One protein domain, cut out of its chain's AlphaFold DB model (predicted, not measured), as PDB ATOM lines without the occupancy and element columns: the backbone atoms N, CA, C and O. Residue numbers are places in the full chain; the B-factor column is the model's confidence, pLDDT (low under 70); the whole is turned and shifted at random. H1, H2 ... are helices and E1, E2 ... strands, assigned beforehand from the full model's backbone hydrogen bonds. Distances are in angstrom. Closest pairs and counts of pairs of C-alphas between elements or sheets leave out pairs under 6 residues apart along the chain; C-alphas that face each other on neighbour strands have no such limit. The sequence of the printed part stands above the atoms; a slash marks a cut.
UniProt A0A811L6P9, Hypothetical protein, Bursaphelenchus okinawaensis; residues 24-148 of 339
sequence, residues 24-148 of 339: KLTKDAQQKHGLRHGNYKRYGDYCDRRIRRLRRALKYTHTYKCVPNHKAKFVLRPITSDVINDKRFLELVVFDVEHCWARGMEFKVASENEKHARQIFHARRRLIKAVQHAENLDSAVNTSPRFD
ATOM      1  N   LYS A  24     -35.788  27.708 -10.616       94.19
ATOM      2  CA  LYS A  24     -35.995  26.261 -10.417       94.19
ATOM      3  C   LYS A  24     -35.145  25.741  -9.262       94.19
ATOM      4  O   LYS A  24     -35.669  25.067  -8.377       94.19
ATOM      5  N   LEU A  25     -33.864  26.119  -9.214       94.69
ATOM      6  CA  LEU A  25     -32.942  25.731  -8.142       94.69
ATOM      7  C   LEU A  25     -33.461  26.133  -6.750       94.69
ATOM      8  O   LEU A  25     -33.453  25.322  -5.819       94.69
ATOM      9  N   THR A  26     -33.909  27.381  -6.604       95.44
ATOM     10  CA  THR A  26     -34.389  27.914  -5.322       95.44
ATOM     11  C   THR A  26     -35.727  27.300  -4.921       95.44
ATOM     12  O   THR A  26     -35.838  26.788  -3.805       95.44
ATOM     13  N   LYS A  27     -36.718  27.255  -5.822       94.69
ATOM     14  CA  LYS A  27     -38.049  26.694  -5.535       94.69
ATOM     15  C   LYS A  27     -37.984  25.198  -5.210       94.69
ATOM     16  O   LYS A  27     -38.586  24.778  -4.221       94.69
ATOM     17  N   ASP A  28     -37.187  24.410  -5.934       94.69
ATOM     18  CA  ASP A  28     -36.990  22.988  -5.623       94.69
ATOM     19  C   ASP A  28     -36.387  22.793  -4.227       94.69
ATOM     20  O   ASP A  28     -36.829  21.932  -3.458       94.69
ATOM     21  N   ALA A  29     -35.382  23.599  -3.872       95.38
ATOM     22  CA  ALA A  29     -34.757  23.541  -2.557       95.38
ATOM     23  C   ALA A  29     -35.732  23.960  -1.443       95.38
ATOM     24  O   ALA A  29     -35.798  23.304  -0.402       95.38
ATOM     25  N   GLN A  30     -36.507  25.021  -1.663       95.06
ATOM     26  CA  GLN A  30     -37.508  25.521  -0.723       95.06
ATOM     27  C   GLN A  30     -38.588  24.466  -0.438       95.06
ATOM     28  O   GLN A  30     -38.862  24.158   0.727       95.06
ATOM     29  N   GLN A  31     -39.152  23.853  -1.485       94.00
ATOM     30  CA  GLN A  31     -40.198  22.833  -1.353       94.00
ATOM     31  C   GLN A  31     -39.695  21.580  -0.623       94.00
ATOM     32  O   GLN A  31     -40.369  21.075   0.277       94.00
ATOM     33  N   LYS A  32     -38.483  21.108  -0.943       95.19
ATOM     34  CA  LYS A  32     -37.889  19.910  -0.320       95.19
ATOM     35  C   LYS A  32     -37.475  20.122   1.137       95.19
ATOM     36  O   LYS A  32     -37.489  19.173   1.921       95.19
ATOM     37  N   HIS A  33     -37.075  21.337   1.519       94.69
ATOM     38  CA  HIS A  33     -36.367  21.575   2.785       94.69
ATOM     39  C   HIS A  33     -37.114  22.440   3.808       94.69
ATOM     40  O   HIS A  33     -36.494  22.982   4.721       94.69
ATOM     41  N   GLY A  34     -38.445  22.469   3.743       89.69
ATOM     42  CA  GLY A  34     -39.295  22.920   4.851       89.69
ATOM     43  C   GLY A  34     -40.276  24.030   4.504       89.69
ATOM     44  O   GLY A  34     -41.269  24.176   5.218       89.69
ATOM     45  N   LEU A  35     -40.068  24.761   3.404       92.19
ATOM     46  CA  LEU A  35     -40.935  25.890   3.062       92.19
ATOM     47  C   LEU A  35     -42.343  25.445   2.644       92.19
ATOM     48  O   LEU A  35     -43.292  26.191   2.851       92.19
ATOM     49  N   ARG A  36     -42.509  24.191   2.194       93.00
ATOM     50  CA  ARG A  36     -43.829  23.566   1.991       93.00
ATOM     51  C   ARG A  36     -44.719  23.618   3.242       93.00
ATOM     52  O   ARG A  36     -45.935  23.674   3.122       93.00
ATOM     53  N   HIS A  37     -44.115  23.607   4.432       90.81
ATOM     54  CA  HIS A  37     -44.807  23.696   5.723       90.81
ATOM     55  C   HIS A  37     -44.564  25.042   6.431       90.81
ATOM     56  O   HIS A  37     -44.779  25.140   7.635       90.81
ATOM     57  N   GLY A  38     -44.039  26.057   5.732       91.00
ATOM     58  CA  GLY A  38     -43.740  27.371   6.316       91.00
ATOM     59  C   GLY A  38     -42.560  27.403   7.298       91.00
ATOM     60  O   GLY A  38     -42.400  28.371   8.035       91.00
ATOM     61  N   ASN A  39     -41.708  26.369   7.335       94.88
ATOM     62  CA  ASN A  39     -40.585  26.316   8.276       94.88
ATOM     63  C   ASN A  39     -39.314  26.957   7.688       94.88
ATOM     64  O   ASN A  39     -38.473  26.281   7.086       94.88
ATOM     65  N   TYR A  40     -39.165  28.265   7.907       95.06
ATOM     66  CA  TYR A  40     -38.020  29.056   7.436       95.06
ATOM     67  C   TYR A  40     -36.699  28.691   8.121       95.06
ATOM     68  O   TYR A  40     -35.661  28.639   7.458       95.06
ATOM     69  N   LYS A  41     -36.727  28.367   9.421       94.69
ATOM     70  CA  LYS A  41     -35.533  27.964  10.182       94.69
ATOM     71  C   LYS A  41     -34.877  26.726   9.570       94.69
ATOM     72  O   LYS A  41     -33.674  26.713   9.308       94.69
ATOM     73  N   ARG A  42     -35.684  25.699   9.278       96.12
ATOM     74  CA  ARG A  42     -35.219  24.447   8.662       96.12
ATOM     75  C   ARG A  42     -34.583  24.689   7.294       96.12
ATOM     76  O   ARG A  42     -33.543  24.091   6.999       96.12
ATOM     77  N   TYR A  43     -35.184  25.567   6.491       97.62
ATOM     78  CA  TYR A  43     -34.644  25.946   5.189       97.62
ATOM     79  C   TYR A  43     -33.315  26.708   5.331       97.62
ATOM     80  O   TYR A  43     -32.328  26.339   4.698       97.62
ATOM     81  N   GLY A  44     -33.233  27.676   6.251       95.94
ATOM     82  CA  GLY A  44     -31.999  28.407   6.556       95.94
ATOM     83  C   GLY A  44     -30.845  27.495   6.991       95.94
ATOM     84  O   GLY A  44     -29.731  27.636   6.480       95.94
ATOM     85  N   ASP A  45     -31.117  26.515   7.862       96.62
ATOM     86  CA  ASP A  45     -30.137  25.504   8.290       96.62
ATOM     87  C   ASP A  45     -29.705  24.582   7.133       96.62
ATOM     88  O   ASP A  45     -28.568  24.098   7.081       96.62
ATOM     89  N   TYR A  46     -30.622  24.270   6.210       97.25
ATOM     90  CA  TYR A  46     -30.292  23.523   4.998       97.25
ATOM     91  C   TYR A  46     -29.324  24.319   4.120       97.25
ATOM     92  O   TYR A  46     -28.292  23.758   3.733       97.25
ATOM     93  N   CYS A  47     -29.606  25.601   3.871       97.25
ATOM     94  CA  CYS A  47     -28.731  26.473   3.093       97.25
ATOM     95  C   CYS A  47     -27.340  26.553   3.739       97.25
ATOM     96  O   CYS A  47     -26.353  26.277   3.062       97.25
ATOM     97  N   ASP A  48     -27.247  26.731   5.064       96.12
ATOM     98  CA  ASP A  48     -25.973  26.701   5.809       96.12
ATOM     99  C   ASP A  48     -25.163  25.421   5.562       96.12
ATOM    100  O   ASP A  48     -23.940  25.431   5.377       96.12
ATOM    101  N   ARG A  49     -25.833  24.264   5.592       97.00
ATOM    102  CA  ARG A  49     -25.195  22.967   5.321       97.00
ATOM    103  C   ARG A  49     -24.824  22.807   3.848       97.00
ATOM    104  O   ARG A  49     -23.844  22.119   3.557       97.00
ATOM    105  N   ARG A  50     -25.612  23.353   2.918       96.06
ATOM    106  CA  ARG A  50     -25.350  23.301   1.471       96.06
ATOM    107  C   ARG A  50     -24.141  24.166   1.120       96.06
ATOM    108  O   ARG A  50     -23.209  23.627   0.534       96.06
ATOM    109  N   ILE A  51     -24.093  25.412   1.592       95.75
ATOM    110  CA  ILE A  51     -22.956  26.341   1.455       95.75
ATOM    111  C   ILE A  51     -21.667  25.678   1.944       95.75
ATOM    112  O   ILE A  51     -20.683  25.593   1.209       95.75
ATOM    113  N   ARG A  52     -21.673  25.121   3.164       95.06
ATOM    114  CA  ARG A  52     -20.491  24.442   3.727       95.06
ATOM    115  C   ARG A  52     -20.017  23.265   2.875       95.06
ATOM    116  O   ARG A  52     -18.814  23.092   2.701       95.06
ATOM    117  N   ARG A  53     -20.939  22.452   2.351       95.50
ATOM    118  CA  ARG A  53     -20.601  21.319   1.474       95.50
ATOM    119  C   ARG A  53     -20.057  21.786   0.126       95.50
ATOM    120  O   ARG A  53     -19.058  21.232  -0.314       95.50
ATOM    121  N   LEU A  54     -20.654  22.814  -0.478       94.62
ATOM    122  CA  LEU A  54     -20.186  23.400  -1.737       94.62
ATOM    123  C   LEU A  54     -18.776  23.981  -1.591       94.62
ATOM    124  O   LEU A  54     -17.895  23.623  -2.364       94.62
ATOM    125  N   ARG A  55     -18.521  24.774  -0.542       93.19
ATOM    126  CA  ARG A  55     -17.181  25.321  -0.264       93.19
ATOM    127  C   ARG A  55     -16.130  24.227  -0.079       93.19
ATOM    128  O   ARG A  55     -15.020  24.369  -0.578       93.19
ATOM    129  N   ARG A  56     -16.466  23.119   0.595       93.56
ATOM    130  CA  ARG A  56     -15.563  21.958   0.728       93.56
ATOM    131  C   ARG A  56     -15.343  21.235  -0.600       93.56
ATOM    132  O   ARG A  56     -14.207  20.907  -0.913       93.56
ATOM    133  N   ALA A  57     -16.404  21.011  -1.374       93.00
ATOM    134  CA  ALA A  57     -16.328  20.329  -2.666       93.00
ATOM    135  C   ALA A  57     -15.476  21.108  -3.681       93.00
ATOM    136  O   ALA A  57     -14.703  20.504  -4.412       93.00
ATOM    137  N   LEU A  58     -15.578  22.439  -3.669       91.62
ATOM    138  CA  LEU A  58     -14.786  23.353  -4.498       91.62
ATOM    139  C   LEU A  58     -13.382  23.622  -3.941       91.62
ATOM    140  O   LEU A  58     -12.633  24.400  -4.522       91.62
ATOM    141  N   LYS A  59     -13.038  23.055  -2.773       90.69
ATOM    142  CA  LYS A  59     -11.818  23.386  -2.010       90.69
ATOM    143  C   LYS A  59     -11.647  24.904  -1.789       90.69
ATOM    144  O   LYS A  59     -10.545  25.402  -1.572       90.69
ATOM    145  N   TYR A  60     -12.762  25.634  -1.778       89.75
ATOM    146  CA  TYR A  60     -12.852  27.083  -1.630       89.75
ATOM    147  C   TYR A  60     -13.449  27.446  -0.264       89.75
ATOM    148  O   TYR A  60     -14.487  28.104  -0.123       89.75
ATOM    149  N   THR A  61     -12.814  26.942   0.792       89.12
ATOM    150  CA  THR A  61     -13.194  27.241   2.174       89.12
ATOM    151  C   THR A  61     -12.518  28.515   2.653       89.12
ATOM    152  O   THR A  61     -11.381  28.807   2.283       89.12
ATOM    153  N   HIS A  62     -13.192  29.254   3.533       88.25
ATOM    154  CA  HIS A  62     -12.521  30.303   4.289       88.25
ATOM    155  C   HIS A  62     -11.354  29.711   5.076       88.25
ATOM    156  O   HIS A  62     -11.424  28.575   5.548       88.25
ATOM    157  N   THR A  63     -10.279  30.478   5.188       86.12
ATOM    158  CA  THR A  63      -9.038  30.008   5.799       86.12
ATOM    159  C   THR A  63      -8.769  30.721   7.103       86.12
ATOM    160  O   THR A  63      -9.146  31.874   7.283       86.12
ATOM    161  N   TYR A  64      -8.063  30.040   7.992       83.69
ATOM    162  CA  TYR A  64      -7.521  30.636   9.199       83.69
ATOM    163  C   TYR A  64      -6.015  30.761   9.016       83.69
ATOM    164  O   TYR A  64      -5.337  29.769   8.764       83.69
ATOM    165  N   LYS A  65      -5.495  31.986   9.097       79.44
ATOM    166  CA  LYS A  65      -4.052  32.207   9.173       79.44
ATOM    167  C   LYS A  65      -3.641  32.003  10.625       79.44
ATOM    168  O   LYS A  65      -3.963  32.826  11.485       79.44
ATOM    169  N   CYS A  66      -2.974  30.888  10.886       78.88
ATOM    170  CA  CYS A  66      -2.341  30.615  12.167       78.88
ATOM    171  C   CYS A  66      -0.927  31.189  12.112       78.88
ATOM    172  O   CYS A  66      -0.096  30.714  11.343       78.88
ATOM    173  N   VAL A  67      -0.680  32.238  12.890       81.38
ATOM    174  CA  VAL A  67       0.670  32.764  13.113       81.38
ATOM    175  C   VAL A  67       1.113  32.242  14.482       81.38
ATOM    176  O   VAL A  67       0.299  32.306  15.410       81.38
ATOM    177  N   PRO A  68       2.339  31.706  14.635       82.69
ATOM    178  CA  PRO A  68       2.843  31.267  15.934       82.69
ATOM    179  C   PRO A  68       2.635  32.344  17.006       82.69
ATOM    180  O   PRO A  68       2.804  33.530  16.730       82.69
ATOM    181  N   ASN A  69       2.223  31.939  18.210       82.06
ATOM    182  CA  ASN A  69       1.928  32.823  19.349       82.06
ATOM    183  C   ASN A  69       0.814  33.871  19.135       82.06
ATOM    184  O   ASN A  69       0.626  34.752  19.975       82.06
ATOM    185  N   HIS A  70       0.007  33.758  18.074       82.12
ATOM    186  CA  HIS A  70      -1.163  34.607  17.856       82.12
ATOM    187  C   HIS A  70      -2.435  33.791  17.621       82.12
ATOM    188  O   HIS A  70      -2.425  32.710  17.032       82.12
ATOM    189  N   LYS A  71      -3.576  34.347  18.047       83.31
ATOM    190  CA  LYS A  71      -4.892  33.763  17.756       83.31
ATOM    191  C   LYS A  71      -5.103  33.705  16.242       83.31
ATOM    192  O   LYS A  71      -4.808  34.668  15.532       83.31
ATOM    193  N   ALA A  72      -5.636  32.582  15.769       87.31
ATOM    194  CA  ALA A  72      -5.884  32.355  14.354       87.31
ATOM    195  C   ALA A  72      -6.781  33.460  13.769       87.31
ATOM    196  O   ALA A  72      -7.892  33.696  14.250       87.31
ATOM    197  N   LYS A  73      -6.300  34.145  12.725       87.19
ATOM    198  CA  LYS A  73      -7.048  35.219  12.058       87.19
ATOM    199  C   LYS A  73      -7.879  34.635  10.924       87.19
ATOM    200  O   LYS A  73      -7.344  33.974  10.033       87.19
ATOM    201  N   PHE A  74      -9.185  34.885  10.955       91.12
ATOM    202  CA  PHE A  74     -10.088  34.499   9.874       91.12
ATOM    203  C   PHE A  74      -9.784  35.312   8.615       91.12
ATOM    204  O   PHE A  74      -9.729  36.540   8.655       91.12
ATOM    205  N   VAL A  75      -9.617  34.619   7.494       88.81
ATOM    206  CA  VAL A  75      -9.441  35.212   6.172       88.81
ATOM    207  C   VAL A  75     -10.653  34.856   5.328       88.81
ATOM    208  O   VAL A  75     -10.856  33.694   4.948       88.81
ATOM    209  N   LEU A  76     -11.454  35.882   5.039       88.00
ATOM    210  CA  LEU A  76     -12.573  35.776   4.119       88.00
ATOM    211  C   LEU A  76     -12.041  35.489   2.713       88.00
ATOM    212  O   LEU A  76     -11.074  36.097   2.262       88.00
ATOM    213  N   ARG A  77     -12.714  34.573   2.024       88.50
ATOM    214  CA  ARG A  77     -12.498  34.302   0.603       88.50
ATOM    215  C   ARG A  77     -13.778  34.694  -0.142       88.50
ATOM    216  O   ARG A  77     -14.722  33.891  -0.130       88.50
ATOM    217  N   PRO A  78     -13.878  35.951  -0.615       84.69
ATOM    218  CA  PRO A  78     -15.044  36.430  -1.345       84.69
ATOM    219  C   PRO A  78     -15.052  35.838  -2.752       84.69
ATOM    220  O   PRO A  78     -14.003  35.646  -3.355       84.69
ATOM    221  N   ILE A  79     -16.239  35.544  -3.267       85.62
ATOM    222  CA  ILE A  79     -16.392  35.004  -4.618       85.62
ATOM    223  C   ILE A  79     -16.274  36.187  -5.577       85.62
ATOM    224  O   ILE A  79     -17.158  37.038  -5.600       85.62
ATOM    225  N   THR A  80     -15.159  36.264  -6.297       82.81
ATOM    226  CA  THR A  80     -14.915  37.234  -7.373       82.81
ATOM    227  C   THR A  80     -15.060  36.547  -8.730       82.81
ATOM    228  O   THR A  80     -14.987  35.318  -8.810       82.81
ATOM    229  N   SER A  81     -15.268  37.333  -9.790       77.62
ATOM    230  CA  SER A  81     -15.411  36.863 -11.180       77.62
ATOM    231  C   SER A  81     -14.303  35.903 -11.612       77.62
ATOM    232  O   SER A  81     -14.569  34.904 -12.274       77.62
ATOM    233  N   ASP A  82     -13.079  36.171 -11.168       78.56
ATOM    234  CA  ASP A  82     -11.864  35.496 -11.642       78.56
ATOM    235  C   ASP A  82     -11.726  34.071 -11.089       78.56
ATOM    236  O   ASP A  82     -10.953  33.264 -11.592       78.56
ATOM    237  N   VAL A  83     -12.481  33.750 -10.036       83.50
ATOM    238  CA  VAL A  83     -12.433  32.454  -9.340       83.50
ATOM    239  C   VAL A  83     -13.494  31.484  -9.879       83.50
ATOM    240  O   VAL A  83     -13.534  30.311  -9.497       83.50
ATOM    241  N   ILE A  84     -14.390  31.954 -10.752       82.88
ATOM    242  CA  ILE A  84     -15.533  31.180 -11.240       82.88
ATOM    243  C   ILE A  84     -15.066  30.164 -12.286       82.88
ATOM    244  O   ILE A  84     -15.076  30.421 -13.487       82.88
ATOM    245  N   ASN A  85     -14.703  28.979 -11.802       82.88
ATOM    246  CA  ASN A  85     -14.304  27.850 -12.647       82.88
ATOM    247  C   ASN A  85     -15.441  26.840 -12.858       82.88
ATOM    248  O   ASN A  85     -15.537  26.227 -13.912       82.88
ATOM    249  N   ASP A  86     -16.328  26.706 -11.869       86.25
ATOM    250  CA  ASP A  86     -17.418  25.728 -11.848       86.25
ATOM    251  C   ASP A  86     -18.794  26.399 -11.723       86.25
ATOM    252  O   ASP A  86     -18.990  27.320 -10.926       86.25
ATOM    253  N   LYS A  87     -19.820  25.794 -12.335       87.44
ATOM    254  CA  LYS A  87     -21.246  26.133 -12.116       87.44
ATOM    255  C   LYS A  87     -21.657  26.152 -10.635       87.44
ATOM    256  O   LYS A  87     -22.564  26.872 -10.232       87.44
ATOM    257  N   ARG A  88     -20.982  25.374  -9.786       90.94
ATOM    258  CA  ARG A  88     -21.253  25.305  -8.340       90.94
ATOM    259  C   ARG A  88     -20.943  26.612  -7.604       90.94
ATOM    260  O   ARG A  88     -21.478  26.805  -6.512       90.94
ATOM    261  N   PHE A  89     -20.115  27.499  -8.164       91.00
ATOM    262  CA  PHE A  89     -19.910  28.837  -7.605       91.00
ATOM    263  C   PHE A  89     -21.182  29.684  -7.703       91.00
ATOM    264  O   PHE A  89     -21.504  30.382  -6.743       91.00
ATOM    265  N   LEU A  90     -21.961  29.544  -8.784       92.06
ATOM    266  CA  LEU A  90     -23.277  30.175  -8.903       92.06
ATOM    267  C   LEU A  90     -24.217  29.680  -7.796       92.06
ATOM    268  O   LEU A  90     -24.781  30.482  -7.056       92.06
ATOM    269  N   GLU A  91     -24.328  28.356  -7.626       93.31
ATOM    270  CA  GLU A  91     -25.143  27.775  -6.549       93.31
ATOM    271  C   GLU A  91     -24.709  28.287  -5.171       93.31
ATOM    272  O   GLU A  91     -25.548  28.556  -4.317       93.31
ATOM    273  N   LEU A  92     -23.400  28.423  -4.944       94.19
ATOM    274  CA  LEU A  92     -22.857  28.899  -3.679       94.19
ATOM    275  C   LEU A  92     -23.338  30.319  -3.352       94.19
ATOM    276  O   LEU A  92     -23.827  30.534  -2.244       94.19
ATOM    277  N   VAL A  93     -23.247  31.253  -4.305       93.81
ATOM    278  CA  VAL A  93     -23.711  32.635  -4.095       93.81
ATOM    279  C   VAL A  93     -25.232  32.678  -3.933       93.81
ATOM    280  O   VAL A  93     -25.727  33.325  -3.012       93.81
ATOM    281  N   VAL A  94     -25.982  31.931  -4.752       95.81
ATOM    282  CA  VAL A  94     -27.449  31.841  -4.638       95.81
ATOM    283  C   VAL A  94     -27.862  31.328  -3.254       95.81
ATOM    284  O   VAL A  94     -28.740  31.906  -2.615       95.81
ATOM    285  N   PHE A  95     -27.211  30.284  -2.732       96.88
ATOM    286  CA  PHE A  95     -27.530  29.773  -1.397       96.88
ATOM    287  C   PHE A  95     -27.080  30.707  -0.264       96.88
ATOM    288  O   PHE A  95     -27.739  30.707   0.778       96.88
ATOM    289  N   ASP A  96     -26.028  31.518  -0.443       95.50
ATOM    290  CA  ASP A  96     -25.660  32.582   0.508       95.50
ATOM    291  C   ASP A  96     -26.786  33.645   0.601       95.50
ATOM    292  O   ASP A  96     -27.163  34.051   1.711       95.50
ATOM    293  N   VAL A  97     -27.398  34.023  -0.535       97.19
ATOM    294  CA  VAL A  97     -28.589  34.900  -0.585       97.19
ATOM    295  C   VAL A  97     -29.781  34.246   0.116       97.19
ATOM    296  O   VAL A  97     -30.328  34.824   1.059       97.19
ATOM    297  N   GLU A  98     -30.149  33.025  -0.286       97.19
ATOM    298  CA  GLU A  98     -31.291  32.290   0.274       97.19
ATOM    299  C   GLU A  98     -31.144  32.053   1.779       97.19
ATOM    300  O   GLU A  98     -32.115  32.164   2.520       97.19
ATOM    301  N   HIS A  99     -29.934  31.772   2.272       96.88
ATOM    302  CA  HIS A  99     -29.689  31.627   3.704       96.88
ATOM    303  C   HIS A  99     -29.986  32.932   4.461       96.88
ATOM    304  O   HIS A  99     -30.629  32.932   5.517       96.88
ATOM    305  N   CYS A 100     -29.515  34.068   3.943       97.06
ATOM    306  CA  CYS A 100     -29.757  35.367   4.559       97.06
ATOM    307  C   CYS A 100     -31.234  35.765   4.493       97.06
ATOM    308  O   CYS A 100     -31.773  36.217   5.507       97.06
ATOM    309  N   TRP A 101     -31.891  35.515   3.361       96.88
ATOM    310  CA  TRP A 101     -33.323  35.728   3.178       96.88
ATOM    311  C   TRP A 101     -34.166  34.849   4.114       96.88
ATOM    312  O   TRP A 101     -34.994  35.378   4.854       96.88
ATOM    313  N   ALA A 102     -33.895  33.543   4.188       96.81
ATOM    314  CA  ALA A 102     -34.627  32.597   5.031       96.81
ATOM    315  C   ALA A 102     -34.555  32.960   6.518       96.81
ATOM    316  O   ALA A 102     -35.570  32.946   7.208       96.81
ATOM    317  N   ARG A 103     -33.372  33.354   7.014       95.62
ATOM    318  CA  ARG A 103     -33.221  33.860   8.390       95.62
ATOM    319  C   ARG A 103     -33.955  35.181   8.602       95.62
ATOM    320  O   ARG A 103     -34.485  35.415   9.679       95.62
ATOM    321  N   GLY A 104     -33.979  36.052   7.592       95.06
ATOM    322  CA  GLY A 104     -34.767  37.283   7.631       95.06
ATOM    323  C   GLY A 104     -36.261  36.998   7.788       95.06
ATOM    324  O   GLY A 104     -36.902  37.580   8.658       95.06
ATOM    325  N   MET A 105     -36.783  36.052   7.006       94.19
ATOM    326  CA  MET A 105     -38.179  35.614   7.077       94.19
ATOM    327  C   MET A 105     -38.499  34.865   8.380       94.19
ATOM    328  O   MET A 105     -39.567  35.074   8.940       94.19
ATOM    329  N   GLU A 106     -37.569  34.063   8.915       93.94
ATOM    330  CA  GLU A 106     -37.698  33.427  10.239       93.94
ATOM    331  C   GLU A 106     -37.955  34.478  11.329       93.94
ATOM    332  O   GLU A 106     -38.925  34.369  12.075       93.94
ATOM    333  N   PHE A 107     -37.128  35.529  11.383       93.44
ATOM    334  CA  PHE A 107     -37.309  36.610  12.355       93.44
ATOM    335  C   PHE A 107     -38.559  37.448  12.091       93.44
ATOM    336  O   PHE A 107     -39.155  37.943  13.044       93.44
ATOM    337  N   LYS A 108     -38.970  37.601  10.827       91.88
ATOM    338  CA  LYS A 108     -40.219  38.282  10.477       91.88
ATOM    339  C   LYS A 108     -41.424  37.544  11.061       91.88
ATOM    340  O   LYS A 108     -42.172  38.143  11.824       91.88
ATOM    341  N   VAL A 109     -41.546  36.244  10.784       91.81
ATOM    342  CA  VAL A 109     -42.633  35.404  11.317       91.81
ATOM    343  C   VAL A 109     -42.598  35.366  12.845       91.81
ATOM    344  O   VAL A 109     -43.634  35.478  13.492       91.81
ATOM    345  N   ALA A 110     -41.410  35.262  13.447       89.81
ATOM    346  CA  ALA A 110     -41.281  35.313  14.902       89.81
ATOM    347  C   ALA A 110     -41.785  36.654  15.478       89.81
ATOM    348  O   ALA A 110     -42.507  36.653  16.474       89.81
ATOM    349  N   SER A 111     -41.493  37.774  14.805       88.06
ATOM    350  CA  SER A 111     -41.886  39.113  15.263       88.06
ATOM    351  C   SER A 111     -43.383  39.416  15.137       88.06
ATOM    352  O   SER A 111     -43.884  40.334  15.788       88.06
ATOM    353  N   GLU A 112     -44.094  38.666  14.291       84.81
ATOM    354  CA  GLU A 112     -45.553  38.738  14.164       84.81
ATOM    355  C   GLU A 112     -46.242  38.066  15.362       84.81
ATOM    356  O   GLU A 112     -47.230  38.595  15.872       84.81
ATOM    357  N   ASN A 113     -45.681  36.954  15.851       79.75
ATOM    358  CA  ASN A 113     -46.199  36.214  17.005       79.75
ATOM    359  C   ASN A 113     -45.838  36.893  18.332       79.75
ATOM    360  O   ASN A 113     -46.679  37.053  19.215       79.75
ATOM    361  N   GLU A 114     -44.583  37.317  18.467       74.75
ATOM    362  CA  GLU A 114     -44.063  38.000  19.644       74.75
ATOM    363  C   GLU A 114     -43.619  39.402  19.224       74.75
ATOM    364  O   GLU A 114     -42.661  39.551  18.466       74.75
ATOM    365  N   LYS A 115     -44.288  40.458  19.713       65.50
ATOM    366  CA  LYS A 115     -43.960  41.860  19.376       65.50
ATOM    367  C   LYS A 115     -42.642  42.316  20.019       65.50
ATOM    368  O   LYS A 115     -42.595  43.229  20.841       65.50
ATOM    369  N   HIS A 116     -41.536  41.702  19.623       74.00
ATOM    370  CA  HIS A 116     -40.190  42.083  20.008       74.00
ATOM    371  C   HIS A 116     -39.574  42.953  18.915       74.00
ATOM    372  O   HIS A 116     -39.108  42.458  17.891       74.00
ATOM    373  N   ALA A 117     -39.479  44.264  19.165       80.44
ATOM    374  CA  ALA A 117     -38.852  45.219  18.243       80.44
ATOM    375  C   ALA A 117     -37.448  44.772  17.779       80.44
ATOM    376  O   ALA A 117     -37.078  44.973  16.624       80.44
ATOM    377  N   ARG A 118     -36.683  44.086  18.646       86.75
ATOM    378  CA  ARG A 118     -35.365  43.514  18.307       86.75
ATOM    379  C   ARG A 118     -35.431  42.524  17.141       86.75
ATOM    380  O   ARG A 118     -34.558  42.567  16.278       86.75
ATOM    381  N   GLN A 119     -36.450  41.665  17.085       86.44
ATOM    382  CA  GLN A 119     -36.588  40.674  16.015       86.44
ATOM    383  C   GLN A 119     -36.828  41.348  14.656       86.44
ATOM    384  O   GLN A 119     -36.211  40.949  13.673       86.44
ATOM    385  N   ILE A 120     -37.585  42.450  14.619       87.94
ATOM    386  CA  ILE A 120     -37.782  43.265  13.406       87.94
ATOM    387  C   ILE A 120     -36.444  43.849  12.917       87.94
ATOM    388  O   ILE A 120     -36.114  43.771  11.731       87.94
ATOM    389  N   PHE A 121     -35.622  44.389  13.826       90.81
ATOM    390  CA  PHE A 121     -34.288  44.890  13.469       90.81
ATOM    391  C   PHE A 121     -33.376  43.776  12.938       90.81
ATOM    392  O   PHE A 121     -32.655  43.983  11.956       90.81
ATOM    393  N   HIS A 122     -33.422  42.589  13.548       91.88
ATOM    394  CA  HIS A 122     -32.682  41.425  13.064       91.88
ATOM    395  C   HIS A 122     -33.168  40.981  11.681       91.88
ATOM    396  O   HIS A 122     -32.326  40.800  10.798       91.88
ATOM    397  N   ALA A 123     -34.482  40.895  11.454       92.69
ATOM    398  CA  ALA A 123     -35.074  40.569  10.158       92.69
ATOM    399  C   ALA A 123     -34.567  41.522   9.066       92.69
ATOM    400  O   ALA A 123     -33.960  41.089   8.081       92.69
ATOM    401  N   ARG A 124     -34.680  42.837   9.296       92.75
ATOM    402  CA  ARG A 124     -34.197  43.870   8.367       92.75
ATOM    403  C   ARG A 124     -32.696  43.754   8.100       92.75
ATOM    404  O   ARG A 124     -32.275  43.833   6.947       92.75
ATOM    405  N   ARG A 125     -31.870  43.543   9.132       94.25
ATOM    406  CA  ARG A 125     -30.412  43.388   8.964       94.25
ATOM    407  C   ARG A 125     -30.065  42.160   8.123       94.25
ATOM    408  O   ARG A 125     -29.135  42.224   7.321       94.25
ATOM    409  N   ARG A 126     -30.784  41.049   8.298       95.81
ATOM    410  CA  ARG A 126     -30.586  39.825   7.507       95.81
ATOM    411  C   ARG A 126     -30.989  40.019   6.046       95.81
ATOM    412  O   ARG A 126     -30.243  39.589   5.175       95.81
ATOM    413  N   LEU A 127     -32.082  40.726   5.777       95.75
ATOM    414  CA  LEU A 127     -32.511  41.017   4.405       95.75
ATOM    415  C   LEU A 127     -31.582  41.995   3.687       95.75
ATOM    416  O   LEU A 127     -31.288  41.797   2.517       95.75
ATOM    417  N   ILE A 128     -31.032  42.989   4.390       95.62
ATOM    418  CA  ILE A 128     -29.986  43.855   3.820       95.62
ATOM    419  C   ILE A 128     -28.752  43.028   3.436       95.62
ATOM    420  O   ILE A 128     -28.201  43.220   2.359       95.62
ATOM    421  N   LYS A 129     -28.341  42.069   4.276       96.00
ATOM    422  CA  LYS A 129     -27.255  41.146   3.914       96.00
ATOM    423  C   LYS A 129     -27.608  40.268   2.712       96.00
ATOM    424  O   LYS A 129     -26.736  40.007   1.894       96.00
ATOM    425  N   ALA A 130     -28.861  39.832   2.585       97.25
ATOM    426  CA  ALA A 130     -29.309  39.089   1.408       97.25
ATOM    427  C   ALA A 130     -29.143  39.923   0.128       97.25
ATOM    428  O   ALA A 130     -28.641  39.404  -0.862       97.25
ATOM    429  N   VAL A 131     -29.472  41.221   0.175       97.06
ATOM    430  CA  VAL A 131     -29.250  42.152  -0.944       97.06
ATOM    431  C   VAL A 131     -27.768  42.280  -1.292       97.06
ATOM    432  O   VAL A 131     -27.428  42.165  -2.460       97.06
ATOM    433  N   GLN A 132     -26.876  42.410  -0.305       95.69
ATOM    434  CA  GLN A 132     -25.426  42.464  -0.559       95.69
ATOM    435  C   GLN A 132     -24.919  41.205  -1.276       95.69
ATOM    436  O   GLN A 132     -24.130  41.280  -2.212       95.69
ATOM    437  N   HIS A 133     -25.389  40.025  -0.861       95.50
ATOM    438  CA  HIS A 133     -25.053  38.781  -1.553       95.50
ATOM    439  C   HIS A 133     -25.676  38.702  -2.956       95.50
ATOM    440  O   HIS A 133     -25.072  38.111  -3.845       95.50
ATOM    441  N   ALA A 134     -26.850  39.299  -3.166       96.00
ATOM    442  CA  ALA A 134     -27.525  39.341  -4.459       96.00
ATOM    443  C   ALA A 134     -26.820  40.302  -5.438       96.00
ATOM    444  O   ALA A 134     -26.660  39.984  -6.606       96.00
ATOM    445  N   GLU A 135     -26.309  41.435  -4.967       94.75
ATOM    446  CA  GLU A 135     -25.468  42.336  -5.771       94.75
ATOM    447  C   GLU A 135     -24.130  41.673  -6.131       94.75
ATOM    448  O   GLU A 135     -23.652  41.771  -7.264       94.75
ATOM    449  N   ASN A 136     -23.557  40.902  -5.200       93.25
ATOM    450  CA  ASN A 136     -22.389  40.071  -5.488       93.25
ATOM    451  C   ASN A 136     -22.697  38.978  -6.529       93.25
ATOM    452  O   ASN A 136     -21.831  38.646  -7.331       93.25
ATOM    453  N   LEU A 137     -23.914  38.416  -6.535       92.62
ATOM    454  CA  LEU A 137     -24.363  37.480  -7.574       92.62
ATOM    455  C   LEU A 137     -24.409  38.156  -8.944       92.62
ATOM    456  O   LEU A 137     -23.861  37.610  -9.896       92.62
ATOM    457  N   ASP A 138     -25.035  39.329  -9.033       92.75
ATOM    458  CA  ASP A 138     -25.184  40.063 -10.292       92.75
ATOM    459  C   ASP A 138     -23.823  40.448 -10.888       92.75
ATOM    460  O   ASP A 138     -23.523  40.129 -12.036       92.75
ATOM    461  N   SER A 139     -22.949  41.042 -10.073       91.25
ATOM    462  CA  SER A 139     -21.581  41.393 -10.476       91.25
ATOM    463  C   SER A 139     -20.759  40.173 -10.903       91.25
ATOM    464  O   SER A 139     -20.098  40.219 -11.939       91.25
ATOM    465  N   ALA A 140     -20.830  39.062 -10.165       89.25
ATOM    466  CA  ALA A 140     -20.137  37.823 -10.517       89.25
ATOM    467  C   ALA A 140     -20.628  37.225 -11.848       89.25
ATOM    468  O   ALA A 140     -19.820  36.743 -12.643       89.25
ATOM    469  N   VAL A 141     -21.941  37.258 -12.088       89.50
ATOM    470  CA  VAL A 141     -22.576  36.668 -13.274       89.50
ATOM    471  C   VAL A 141     -22.390  37.540 -14.517       89.50
ATOM    472  O   VAL A 141     -22.082  37.005 -15.578       89.50
ATOM    473  N   ASN A 142     -22.507  38.865 -14.395       88.25
ATOM    474  CA  ASN A 142     -22.349  39.787 -15.525       88.25
ATOM    475  C   ASN A 142     -20.881  39.964 -15.944       88.25
ATOM    476  O   ASN A 142     -20.604  40.107 -17.129       88.25
ATOM    477  N   THR A 143     -19.937  39.925 -14.995       89.44
ATOM    478  CA  THR A 143     -18.499  40.067 -15.306       89.44
ATOM    479  C   THR A 143     -17.932  38.811 -15.967       89.44
ATOM    480  O   THR A 143     -16.974  38.887 -16.732       89.44
ATOM    481  N   SER A 144     -18.494  37.636 -15.672       85.88
ATOM    482  CA  SER A 144     -17.992  36.383 -16.230       85.88
ATOM    483  C   SER A 144     -18.574  36.132 -17.628       85.88
ATOM    484  O   SER A 144     -19.791  35.990 -17.768       85.88
ATOM    485  N   PRO A 145     -17.732  35.979 -18.669       84.38
ATOM    486  CA  PRO A 145     -18.203  35.675 -20.020       84.38
ATOM    487  C   PRO A 145     -18.721  34.234 -20.159       84.38
ATOM    488  O   PRO A 145     -19.309  33.891 -21.176       84.38
ATOM    489  N   ARG A 146     -18.508  33.379 -19.148       85.94
ATOM    490  CA  ARG A 146     -18.847  31.950 -19.204       85.94
ATOM    491  C   ARG A 146     -20.319  31.655 -18.943       85.94
ATOM    492  O   ARG A 146     -20.771  30.547 -19.228       85.94
ATOM    493  N   PHE A 147     -21.046  32.589 -18.329       87.25
ATOM    494  CA  PHE A 147     -22.471  32.408 -18.083       87.25
ATOM    495  C   PHE A 147     -23.278  32.766 -19.319       87.25
ATOM    496  O   PHE A 147     -23.062  33.806 -19.939       87.25
ATOM    497  N   ASP A 148     -24.249  31.908 -19.606       88.56
ATOM    498  CA  ASP A 148     -25.255  32.155 -20.622       88.56
ATOM    499  C   ASP A 148     -26.118  33.373 -20.264       88.56
ATOM    500  O   ASP A 148     -26.397  33.655 -19.090       88.56
TER     501      ASP A 148
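This is residues 24 to 148 of the 339 residues of the protein "Hypothetical protein" of Bursaphelenchus okinawaensis (UniProt A0A811L6P9). Three long helices, H2, H3 and H4, stand side by side in a row with H3 in the middle, each running the opposite way to the next. The short helix H1 lies beside H2 and H3, and a small two-strand hairpin, E1 and E2, reaches out away from the helices. The printed part has 125 residues with four named helices and two named strands, in the order H1, H2, E1, E2, H3, H4; the sheet E1 - E2 is antiparallel and the class is mostly helix. The whole is only just compact, close to loose, with a radius of gyration of the C-alphas of 16.5 A, and flat, spanning 47 by 45 by 23 A.

H1 is residues 24 to 32, with C-alpha 24 at (-35.995, 26.261, -10.417). H2 is residues 40 to 57, 25.5 A long from first to last C-alpha. E1 is residues 63 to 65 and E2 is residues 73 to 75. H3, residues 87 to 113, is 39.7 A long. H4, residues 117 to 143, is 39.6 A long and ends with C-alpha 143 at (-18.499, 40.067, -15.306).

H1 is close to H2 but not clearly touching; their closest C-alphas, of Gln 30 and Tyr 43, are 6.6 A apart. H2 and H3 touch, closest at the C-alphas of Gly 44 and His 99, 4.9 A, at a shallow tilt of 21 degrees, opposite ways. H3 and H4 form a helical hairpin and touch, closest at the C-alphas of Gly 104 and Ala 123, 4.2 A, at a shallow tilt of 17 degrees. H2 and H4 are apart. In the hairpin of E1 and E2, N 65 and O 73 are 2.9 A apart and N 75 and O 63 2.8 A, within hydrogen-bond range. In H1, H2, H3 and H4 every O i to N i+4 pair is within that range.

The two farthest C-alphas, of Arg 36 and Asn 69, are 49.8 A apart. The printed part has no cut. The link E2 to H3, 11 residues, is long. The mean pLDDT of the printed part is 90.7, and residue 115 is under 70.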